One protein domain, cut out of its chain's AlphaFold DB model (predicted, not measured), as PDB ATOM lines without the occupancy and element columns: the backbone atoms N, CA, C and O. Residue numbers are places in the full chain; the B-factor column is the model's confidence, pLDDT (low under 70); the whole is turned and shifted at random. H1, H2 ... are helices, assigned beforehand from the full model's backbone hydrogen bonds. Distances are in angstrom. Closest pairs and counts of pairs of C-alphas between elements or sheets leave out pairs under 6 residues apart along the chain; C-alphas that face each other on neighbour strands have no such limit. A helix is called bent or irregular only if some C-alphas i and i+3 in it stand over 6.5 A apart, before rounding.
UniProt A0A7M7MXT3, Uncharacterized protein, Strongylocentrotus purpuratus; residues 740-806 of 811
ATOM      1  N   LYS A 740     -52.648  -7.194 -19.497       93.25
ATOM      2  CA  LYS A 740     -51.840  -6.913 -18.290       93.25
ATOM      3  C   LYS A 740     -50.428  -6.490 -18.716       93.25
ATOM      4  O   LYS A 740     -49.905  -7.052 -19.681       93.25
ATOM      5  N   CYS A 741     -49.778  -5.581 -17.987       93.94
ATOM      6  CA  CYS A 741     -48.339  -5.348 -18.163       93.94
ATOM      7  C   CYS A 741     -47.551  -6.668 -18.023       93.94
ATOM      8  O   CYS A 741     -47.803  -7.457 -17.107       93.94
ATOM      9  N   GLN A 742     -46.593  -6.906 -18.925       91.12
ATOM     10  CA  GLN A 742     -45.778  -8.125 -18.946       91.12
ATOM     11  C   GLN A 742     -44.938  -8.262 -17.668       91.12
ATOM     12  O   GLN A 742     -44.961  -9.325 -17.048       91.12
ATOM     13  N   GLN A 743     -44.315  -7.175 -17.205       87.88
ATOM     14  CA  GLN A 743     -43.517  -7.186 -15.979       87.88
ATOM     15  C   GLN A 743     -44.404  -7.364 -14.731       87.88
ATOM     16  O   GLN A 743     -44.113  -8.220 -13.900       87.88
ATOM     17  N   CYS A 744     -45.586  -6.730 -14.660       92.88
ATOM     18  CA  CYS A 744     -46.597  -7.045 -13.631       92.88
ATOM     19  C   CYS A 744     -47.131  -8.493 -13.688       92.88
ATOM     20  O   CYS A 744     -47.732  -8.968 -12.718       92.88
ATOM     21  N   ARG A 745     -47.023  -9.191 -14.827       91.31
ATOM     22  CA  ARG A 745     -47.367 -10.619 -14.940       91.31
ATOM     23  C   ARG A 745     -46.223 -11.490 -14.417       91.31
ATOM     24  O   ARG A 745     -46.506 -12.433 -13.686       91.31
ATOM     25  N   GLN A 746     -44.976 -11.156 -14.748       90.19
ATOM     26  CA  GLN A 746     -43.769 -11.862 -14.299       90.19
ATOM     27  C   GLN A 746     -43.551 -11.703 -12.785       90.19
ATOM     28  O   GLN A 746     -43.560 -12.695 -12.065       90.19
ATOM     29  N   GLN A 747     -43.502 -10.465 -12.283       87.69
ATOM     30  CA  GLN A 747     -43.367 -10.129 -10.854       87.69
ATOM     31  C   GLN A 747     -44.659 -10.367 -10.034       87.69
ATOM     32  O   GLN A 747     -44.772  -9.924  -8.895       87.69
ATOM     33  N   LYS A 748     -45.679 -11.030 -10.607       89.50
ATOM     34  CA  LYS A 748     -46.959 -11.411  -9.961       89.50
ATOM     35  C   LYS A 748     -47.760 -10.275  -9.277       89.50
ATOM     36  O   LYS A 748     -48.728 -10.574  -8.580       89.50
ATOM     37  N   ILE A 749     -47.440  -9.000  -9.531       87.25
ATOM     38  CA  ILE A 749     -48.011  -7.813  -8.858       87.25
ATOM     39  C   ILE A 749     -49.551  -7.813  -8.848       87.25
ATOM     40  O   ILE A 749     -50.200  -8.063  -9.879       87.25
ATOM     41  N   LYS A 750     -50.121  -7.483  -7.680       87.38
ATOM     42  CA  LYS A 750     -51.552  -7.285  -7.408       87.38
ATOM     43  C   LYS A 750     -51.765  -5.950  -6.657       87.38
ATOM     44  O   LYS A 750     -51.045  -5.731  -5.687       87.38
ATOM     45  N   PRO A 751     -52.750  -5.112  -7.042       84.25
ATOM     46  CA  PRO A 751     -53.372  -5.093  -8.365       84.25
ATOM     47  C   PRO A 751     -52.298  -4.794  -9.422       84.25
ATOM     48  O   PRO A 751     -51.413  -3.976  -9.207       84.25
ATOM     49  N   GLY A 752     -52.334  -5.486 -10.561       88.12
ATOM     50  CA  GLY A 752     -51.408  -5.200 -11.661       88.12
ATOM     51  C   GLY A 752     -52.105  -4.400 -12.754       88.12
ATOM     52  O   GLY A 752     -53.296  -4.595 -12.973       88.12
ATOM     53  N   LYS A 753     -51.375  -3.530 -13.453       94.31
ATOM     54  CA  LYS A 753     -51.969  -2.643 -14.460       94.31
ATOM     55  C   LYS A 753     -52.407  -3.368 -15.735       94.31
ATOM     56  O   LYS A 753     -51.727  -4.285 -16.210       94.31
ATOM     57  N   TYR A 754     -53.524  -2.901 -16.294       95.69
ATOM     58  CA  TYR A 754     -54.143  -3.375 -17.533       95.69
ATOM     59  C   TYR A 754     -54.312  -2.223 -18.534       95.69
ATOM     60  O   TYR A 754     -54.454  -1.069 -18.130       95.69
ATOM     61  N   TYR A 755     -54.313  -2.535 -19.835       96.06
ATOM     62  CA  TYR A 755     -54.376  -1.539 -20.911       96.06
ATOM     63  C   TYR A 755     -55.273  -1.955 -22.084       96.06
ATOM     64  O   TYR A 755     -55.190  -3.083 -22.581       96.06
ATOM     65  N   CYS A 756     -56.057  -0.994 -22.582       94.38
ATOM     66  CA  CYS A 756     -56.902  -1.111 -23.779       94.38
ATOM     67  C   CYS A 756     -56.124  -1.046 -25.110       94.38
ATOM     68  O   CYS A 756     -56.692  -1.230 -26.191       94.38
ATOM     69  N   SER A 757     -54.832  -0.723 -25.057       93.06
ATOM     70  CA  SER A 757     -53.966  -0.546 -26.221       93.06
ATOM     71  C   SER A 757     -52.497  -0.756 -25.858       93.06
ATOM     72  O   SER A 757     -52.093  -0.603 -24.701       93.06
ATOM     73  N   ARG A 758     -51.676  -1.080 -26.864       92.88
ATOM     74  CA  ARG A 758     -50.214  -1.075 -26.715       92.88
ATOM     75  C   ARG A 758     -49.701   0.350 -26.500       92.88
ATOM     76  O   ARG A 758     -48.739   0.548 -25.772       92.88
ATOM     77  N   ASP A 759     -50.384   1.326 -27.074       93.62
ATOM     78  CA  ASP A 759     -50.023   2.742 -27.058       93.62
ATOM     79  C   ASP A 759     -50.217   3.333 -25.657       93.62
ATOM     80  O   ASP A 759     -49.303   3.952 -25.120       93.62
ATOM     81  N   CYS A 760     -51.337   3.026 -24.992       94.81
ATOM     82  CA  CYS A 760     -51.560   3.377 -23.589       94.81
ATOM     83  C   CYS A 760     -50.613   2.621 -22.649       94.81
ATOM     84  O   CYS A 760     -50.180   3.198 -21.654       94.81
ATOM     85  N   GLN A 761     -50.248   1.369 -22.963       95.19
ATOM     86  CA  GLN A 761     -49.205   0.664 -22.210       95.19
ATOM     87  C   GLN A 761     -47.859   1.394 -22.325       95.19
ATOM     88  O   GLN A 761     -47.221   1.642 -21.310       95.19
ATOM     89  N   VAL A 762     -47.424   1.756 -23.538       93.81
ATOM     90  CA  VAL A 762     -46.139   2.438 -23.778       93.81
ATOM     91  C   VAL A 762     -46.134   3.857 -23.197       93.81
ATOM     92  O   VAL A 762     -45.119   4.286 -22.654       93.81
ATOM     93  N   GLN A 763     -47.254   4.577 -23.262       91.56
ATOM     94  CA  GLN A 763     -47.383   5.915 -22.686       91.56
ATOM     95  C   GLN A 763     -47.395   5.893 -21.149       91.56
ATOM     96  O   GLN A 763     -46.654   6.668 -20.551       91.56
ATOM     97  N   ASP A 764     -48.141   4.997 -20.487       95.31
ATOM     98  CA  ASP A 764     -48.074   4.874 -19.017       95.31
ATOM     99  C   ASP A 764     -46.708   4.350 -18.556       95.31
ATOM    100  O   ASP A 764     -46.172   4.838 -17.562       95.31
ATOM    101  N   TRP A 765     -46.101   3.429 -19.318       93.12
ATOM    102  CA  TRP A 765     -44.732   2.960 -19.084       93.12
ATOM    103  C   TRP A 765     -43.729   4.109 -19.076       93.12
ATOM    104  O   TRP A 765     -42.979   4.241 -18.116       93.12
ATOM    105  N   LYS A 766     -43.753   4.973 -20.101       91.69
ATOM    106  CA  LYS A 766     -42.892   6.163 -20.173       91.69
ATOM    107  C   LYS A 766     -43.229   7.229 -19.124       91.69
ATOM    108  O   LYS A 766     -42.350   8.012 -18.787       91.69
ATOM    109  N   ARG A 767     -44.482   7.306 -18.653       90.25
ATOM    110  CA  ARG A 767     -44.956   8.404 -17.792       90.25
ATOM    111  C   ARG A 767     -44.797   8.139 -16.293       90.25
ATOM    112  O   ARG A 767     -44.466   9.081 -15.585       90.25
ATOM    113  N   ARG A 768     -45.088   6.921 -15.812       91.12
ATOM    114  CA  ARG A 768     -44.998   6.537 -14.381       91.12
ATOM    115  C   ARG A 768     -44.748   5.049 -14.127       91.12
ATOM    116  O   ARG A 768     -44.074   4.704 -13.167       91.12
ATOM    117  N   HIS A 769     -45.289   4.143 -14.945       93.19
ATOM    118  CA  HIS A 769     -45.320   2.718 -14.589       93.19
ATOM    119  C   HIS A 769     -43.932   2.051 -14.537       93.19
ATOM    120  O   HIS A 769     -43.747   1.091 -13.794       93.19
ATOM    121  N   CYS A 770     -42.930   2.580 -15.248       90.81
ATOM    122  CA  CYS A 770     -41.549   2.128 -15.070       90.81
ATOM    123  C   CYS A 770     -40.990   2.454 -13.668       90.81
ATOM    124  O   CYS A 770     -40.245   1.649 -13.116       90.81
ATOM    125  N   GLN A 771     -41.377   3.587 -13.067       89.81
ATOM    126  CA  GLN A 771     -40.919   4.010 -11.738       89.81
ATOM    127  C   GLN A 771     -41.513   3.116 -10.646       89.81
ATOM    128  O   GLN A 771     -40.769   2.618  -9.814       89.81
ATOM    129  N   GLU A 772     -42.807   2.796 -10.734       91.31
ATOM    130  CA  GLU A 772     -43.497   1.867  -9.818       91.31
ATOM    131  C   GLU A 772     -42.850   0.465  -9.780       91.31
ATOM    132  O   GLU A 772     -42.909  -0.228  -8.764       91.31
ATOM    133  N   HIS A 773     -42.249   0.028 -10.893       91.06
ATOM    134  CA  HIS A 773     -41.462  -1.204 -10.948       91.06
ATOM    135  C   HIS A 773     -40.084  -1.024 -10.289       91.06
ATOM    136  O   HIS A 773     -39.738  -1.803  -9.407       91.06
ATOM    137  N   LEU A 774     -39.345   0.037 -10.635       89.12
ATOM    138  CA  LEU A 774     -38.033   0.343 -10.042       89.12
ATOM    139  C   LEU A 774     -38.093   0.580  -8.522       89.12
ATOM    140  O   LEU A 774     -37.155   0.243  -7.806       89.12
ATOM    141  N   GLU A 775     -39.182   1.156  -8.016       90.38
ATOM    142  CA  GLU A 775     -39.421   1.343  -6.582       90.38
ATOM    143  C   GLU A 775     -39.665   0.008  -5.879       90.38
ATOM    144  O   GLU A 775     -39.062  -0.244  -4.840       90.38
ATOM    145  N   ARG A 776     -40.458  -0.891  -6.476       87.25
ATOM    146  CA  ARG A 776     -40.690  -2.242  -5.939       87.25
ATOM    147  C   ARG A 776     -39.450  -3.126  -5.966       87.25
ATOM    148  O   ARG A 776     -39.247  -3.894  -5.030       87.25
ATOM    149  N   ASP A 777     -38.629  -3.007  -7.004       86.88
ATOM    150  CA  ASP A 777     -37.366  -3.736  -7.095       86.88
ATOM    151  C   ASP A 777     -36.409  -3.260  -5.970       86.88
ATOM    152  O   ASP A 777     -35.868  -4.082  -5.234       86.88
ATOM    153  N   ARG A 778     -36.342  -1.943  -5.703       88.50
ATOM    154  CA  ARG A 778     -35.622  -1.361  -4.544       88.50
ATOM    155  C   ARG A 778     -36.217  -1.723  -3.179       88.50
ATOM    156  O   ARG A 778     -35.488  -1.823  -2.193       88.50
ATOM    157  N   GLU A 779     -37.535  -1.873  -3.068       86.25
ATOM    158  CA  GLU A 779     -38.174  -2.358  -1.837       86.25
ATOM    159  C   GLU A 779     -37.818  -3.822  -1.565       86.25
ATOM    160  O   GLU A 779     -37.557  -4.172  -0.415       86.25
ATOM    161  N   ALA A 780     -37.745  -4.661  -2.604       83.19
ATOM    162  CA  ALA A 780     -37.290  -6.042  -2.476       83.19
ATOM    163  C   ALA A 780     -35.827  -6.107  -2.000       83.19
ATOM    164  O   ALA A 780     -35.552  -6.793  -1.017       83.19
ATOM    165  N   GLU A 781     -34.925  -5.321  -2.604       84.25
ATOM    166  CA  GLU A 781     -33.529  -5.167  -2.155       84.25
ATOM    167  C   GLU A 781     -33.452  -4.771  -0.665       84.25
ATOM    168  O   GLU A 781     -32.778  -5.427   0.130       84.25
ATOM    169  N   ARG A 782     -34.210  -3.746  -0.243       81.12
ATOM    170  CA  ARG A 782     -34.255  -3.286   1.161       81.12
ATOM    171  C   ARG A 782     -34.792  -4.332   2.136       81.12
ATOM    172  O   ARG A 782     -34.354  -4.364   3.286       81.12
ATOM    173  N   MET A 783     -35.772  -5.133   1.724       75.81
ATOM    174  CA  MET A 783     -36.335  -6.196   2.562       75.81
ATOM    175  C   MET A 783     -35.389  -7.395   2.658       75.81
ATOM    176  O   MET A 783     -35.354  -8.041   3.702       75.81
ATOM    177  N   GLN A 784     -34.586  -7.651   1.620       75.25
ATOM    178  CA  GLN A 784     -33.579  -8.707   1.626       75.25
ATOM    179  C   GLN A 784     -32.439  -8.387   2.606       75.25
ATOM    180  O   GLN A 784     -32.239  -9.157   3.540       75.25
ATOM    181  N   CYS A 785     -31.826  -7.196   2.531       61.09
ATOM    182  CA  CYS A 785     -30.771  -6.794   3.480       61.09
ATOM    183  C   CYS A 785     -31.245  -6.745   4.951       61.09
ATOM    184  O   CYS A 785     -30.448  -6.876   5.874       61.09
ATOM    185  N   LYS A 786     -32.551  -6.559   5.203       64.69
ATOM    186  CA  LYS A 786     -33.131  -6.649   6.558       64.69
ATOM    187  C   LYS A 786     -33.276  -8.083   7.076       64.69
ATOM    188  O   LYS A 786     -33.399  -8.265   8.285       64.69
ATOM    189  N   GLY A 787     -33.290  -9.082   6.195       56.91
ATOM    190  CA  GLY A 787     -33.226 -10.489   6.585       56.91
ATOM    191  C   GLY A 787     -31.848 -10.850   7.134       56.91
ATOM    192  O   GLY A 787     -31.756 -11.453   8.201       56.91
ATOM    193  N   ASP A 788     -30.796 -10.406   6.446       56.25
ATOM    194  CA  ASP A 788     -29.409 -10.765   6.754       56.25
ATOM    195  C   ASP A 788     -28.955 -10.199   8.117       56.25
ATOM    196  O   ASP A 788     -28.513 -10.958   8.981       56.25
ATOM    197  N   ASN A 789     -29.199  -8.907   8.384       54.94
ATOM    198  CA  ASN A 789     -28.863  -8.266   9.668       54.94
ATOM    199  C   ASN A 789     -29.552  -8.922  10.888       54.94
ATOM    200  O   ASN A 789     -29.011  -8.918  11.993       54.94
ATOM    201  N   ASN A 790     -30.750  -9.493  10.708       53.88
ATOM    202  CA  ASN A 790     -31.446 -10.221  11.775       53.88
ATOM    203  C   ASN A 790     -30.845 -11.617  12.020       53.88
ATOM    204  O   ASN A 790     -30.973 -12.148  13.123       53.88
ATOM    205  N   GLY A 791     -30.187 -12.211  11.019       49.62
ATOM    206  CA  GLY A 791     -29.419 -13.446  11.181       49.62
ATOM    207  C   GLY A 791     -28.141 -13.234  11.996       49.62
ATOM    208  O   GLY A 791     -27.809 -14.065  12.837       49.62
ATOM    209  N   GLU A 792     -27.469 -12.099  11.797       47.31
ATOM    210  CA  GLU A 792     -26.235 -11.727  12.503       47.31
ATOM    211  C   GLU A 792     -26.490 -11.493  14.007       47.31
ATOM    212  O   GLU A 792     -25.881 -12.156  14.851       47.31
ATOM    213  N   LEU A 793     -27.509 -10.692  14.351       50.31
ATOM    214  CA  LEU A 793     -27.980 -10.513  15.736       50.31
ATOM    215  C   LEU A 793     -28.385 -11.833  16.421       50.31
ATOM    216  O   LEU A 793     -28.185 -11.998  17.626       50.31
ATOM    217  N   ALA A 794     -28.929 -12.792  15.665       51.97
ATOM    218  CA  ALA A 794     -29.300 -14.111  16.177       51.97
ATOM    219  C   ALA A 794     -28.106 -15.075  16.351       51.97
ATOM    220  O   ALA A 794     -28.266 -16.116  16.997       51.97
ATOM    221  N   MET A 795     -26.924 -14.757  15.804       52.69
ATOM    222  CA  MET A 795     -25.682 -15.496  16.068       52.69
ATOM    223  C   MET A 795     -24.931 -14.949  17.282       52.69
ATOM    224  O   MET A 795     -24.493 -15.747  18.111       52.69
ATOM    225  N   ASP A 796     -24.826 -13.629  17.453       51.06
ATOM    226  CA  ASP A 796     -24.123 -13.073  18.620       51.06
ATOM    227  C   ASP A 796     -24.869 -13.367  19.935       51.06
ATOM    228  O   ASP A 796     -24.243 -13.801  20.901       51.06
ATOM    229  N   GLN A 797     -26.210 -13.351  19.946       54.06
ATOM    230  CA  GLN A 797     -26.985 -13.837  21.103       54.06
ATOM    231  C   GLN A 797     -26.722 -15.318  21.449       54.06
ATOM    232  O   GLN A 797     -26.928 -15.729  22.589       54.06
ATOM    233  N   ARG A 798     -26.241 -16.139  20.500       53.28
ATOM    234  CA  ARG A 798     -25.808 -17.526  20.768       53.28
ATOM    235  C   ARG A 798     -24.360 -17.610  21.252       53.28
ATOM    236  O   ARG A 798     -24.036 -18.537  21.992       53.28
ATOM    237  N   ARG A 799     -23.495 -16.657  20.883       53.00
ATOM    238  CA  ARG A 799     -22.138 -16.551  21.443       53.00
ATOM    239  C   ARG A 799     -22.177 -16.210  22.924       53.00
ATOM    240  O   ARG A 799     -21.497 -16.883  23.692       53.00
ATOM    241  N   ASP A 800     -22.981 -15.230  23.327       51.84
ATOM    242  CA  ASP A 800     -23.015 -14.782  24.724       51.84
ATOM    243  C   ASP A 800     -23.549 -15.867  25.674       51.84
ATOM    244  O   ASP A 800     -22.985 -16.073  26.747       51.84
ATOM    245  N   VAL A 801     -24.553 -16.648  25.252       57.69
ATOM    246  CA  VAL A 801     -25.044 -17.809  26.020       57.69
ATOM    247  C   VAL A 801     -23.963 -18.889  26.166       57.69
ATOM    248  O   VAL A 801     -23.738 -19.384  27.269       57.69
ATOM    249  N   ASN A 802     -23.236 -19.220  25.093       50.09
ATOM    250  CA  ASN A 802     -22.139 -20.194  25.166       50.09
ATOM    251  C   ASN A 802     -20.948 -19.681  25.998       50.09
ATOM    252  O   ASN A 802     -20.273 -20.466  26.662       50.09
ATOM    253  N   LYS A 803     -20.701 -18.366  26.002       50.12
ATOM    254  CA  LYS A 803     -19.649 -17.731  26.806       50.12
ATOM    255  C   LYS A 803     -20.000 -17.683  28.296       50.12
ATOM    256  O   LYS A 803     -19.100 -17.774  29.124       50.12
ATOM    257  N   ALA A 804     -21.287 -17.590  28.637       51.28
ATOM    258  CA  ALA A 804     -21.767 -17.719  30.012       51.28
ATOM    259  C   ALA A 804     -21.681 -19.164  30.538       51.28
ATOM    260  O   ALA A 804     -21.435 -19.359  31.724       51.28
ATOM    261  N   ALA A 805     -21.843 -20.179  29.678       50.78
ATOM    262  CA  ALA A 805     -21.671 -21.581  30.072       50.78
ATOM    263  C   ALA A 805     -20.220 -21.883  30.501       50.78
ATOM    264  O   ALA A 805     -20.001 -22.388  31.597       50.78
ATOM    265  N   LEU A 806     -19.238 -21.460  29.693       47.88
ATOM    266  CA  LEU A 806     -17.798 -21.685  29.916       47.88
ATOM    267  C   LEU A 806     -17.194 -20.987  31.155       47.88
ATOM    268  O   LEU A 806     -15.997 -21.118  31.395       47.88
TER     269      LEU A 806
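What this domain is: This is residues 740 to 806 of the 811 residues of an uncharacterized protein of Strongylocentrotus purpuratus (UniProt A0A7M7MXT3). One long helix, H2, bends near its start; the short arm H2a, the first turns of H2b, the small helix H1 and the loop after it make a compact head, from which residues 778 to 806 stick out as a long arm. The 67 printed residues hold two named helices, H1 then H2, and no named strand: the class is all helix. The whole is extended, with a radius of gyration of the C-alphas of 21.1 A and spans of 70 by 18 by 13 A.

How they stand to each other: By its hydrogen bonds H2, residues 758 to 805, was assigned as one helix, but it is bent: C-alphas 767 and 770 are 7.6 A apart. Its arms H2a, residues 758 to 767, and H2b, residues 770 to 805, are near each other, at a steep tilt of 58 degrees. H1, residues 742 to 746, is apart from H2a, and only just apart from H2b, at 8.1 A. O i to N i+4 pairs are within hydrogen-bond range throughout H1 and H2a, and 29 of 32 in H2b.

Where its parts are: H2b runs 54.7 A, to C-alpha 805 at (-21.671, -21.581, 30.072). H2a measures 14.0 A from C-alpha 758 at (-50.214, -1.075, -26.715), and H1 6.3 A.

The domain as a whole: The C-alphas farthest apart, of Ser 757 and Leu 806, are 70.0 A apart. The printed part has no cut; the link from H1 to H2 is long, 11 residues. Residues 785 to 806 have pLDDT under 70.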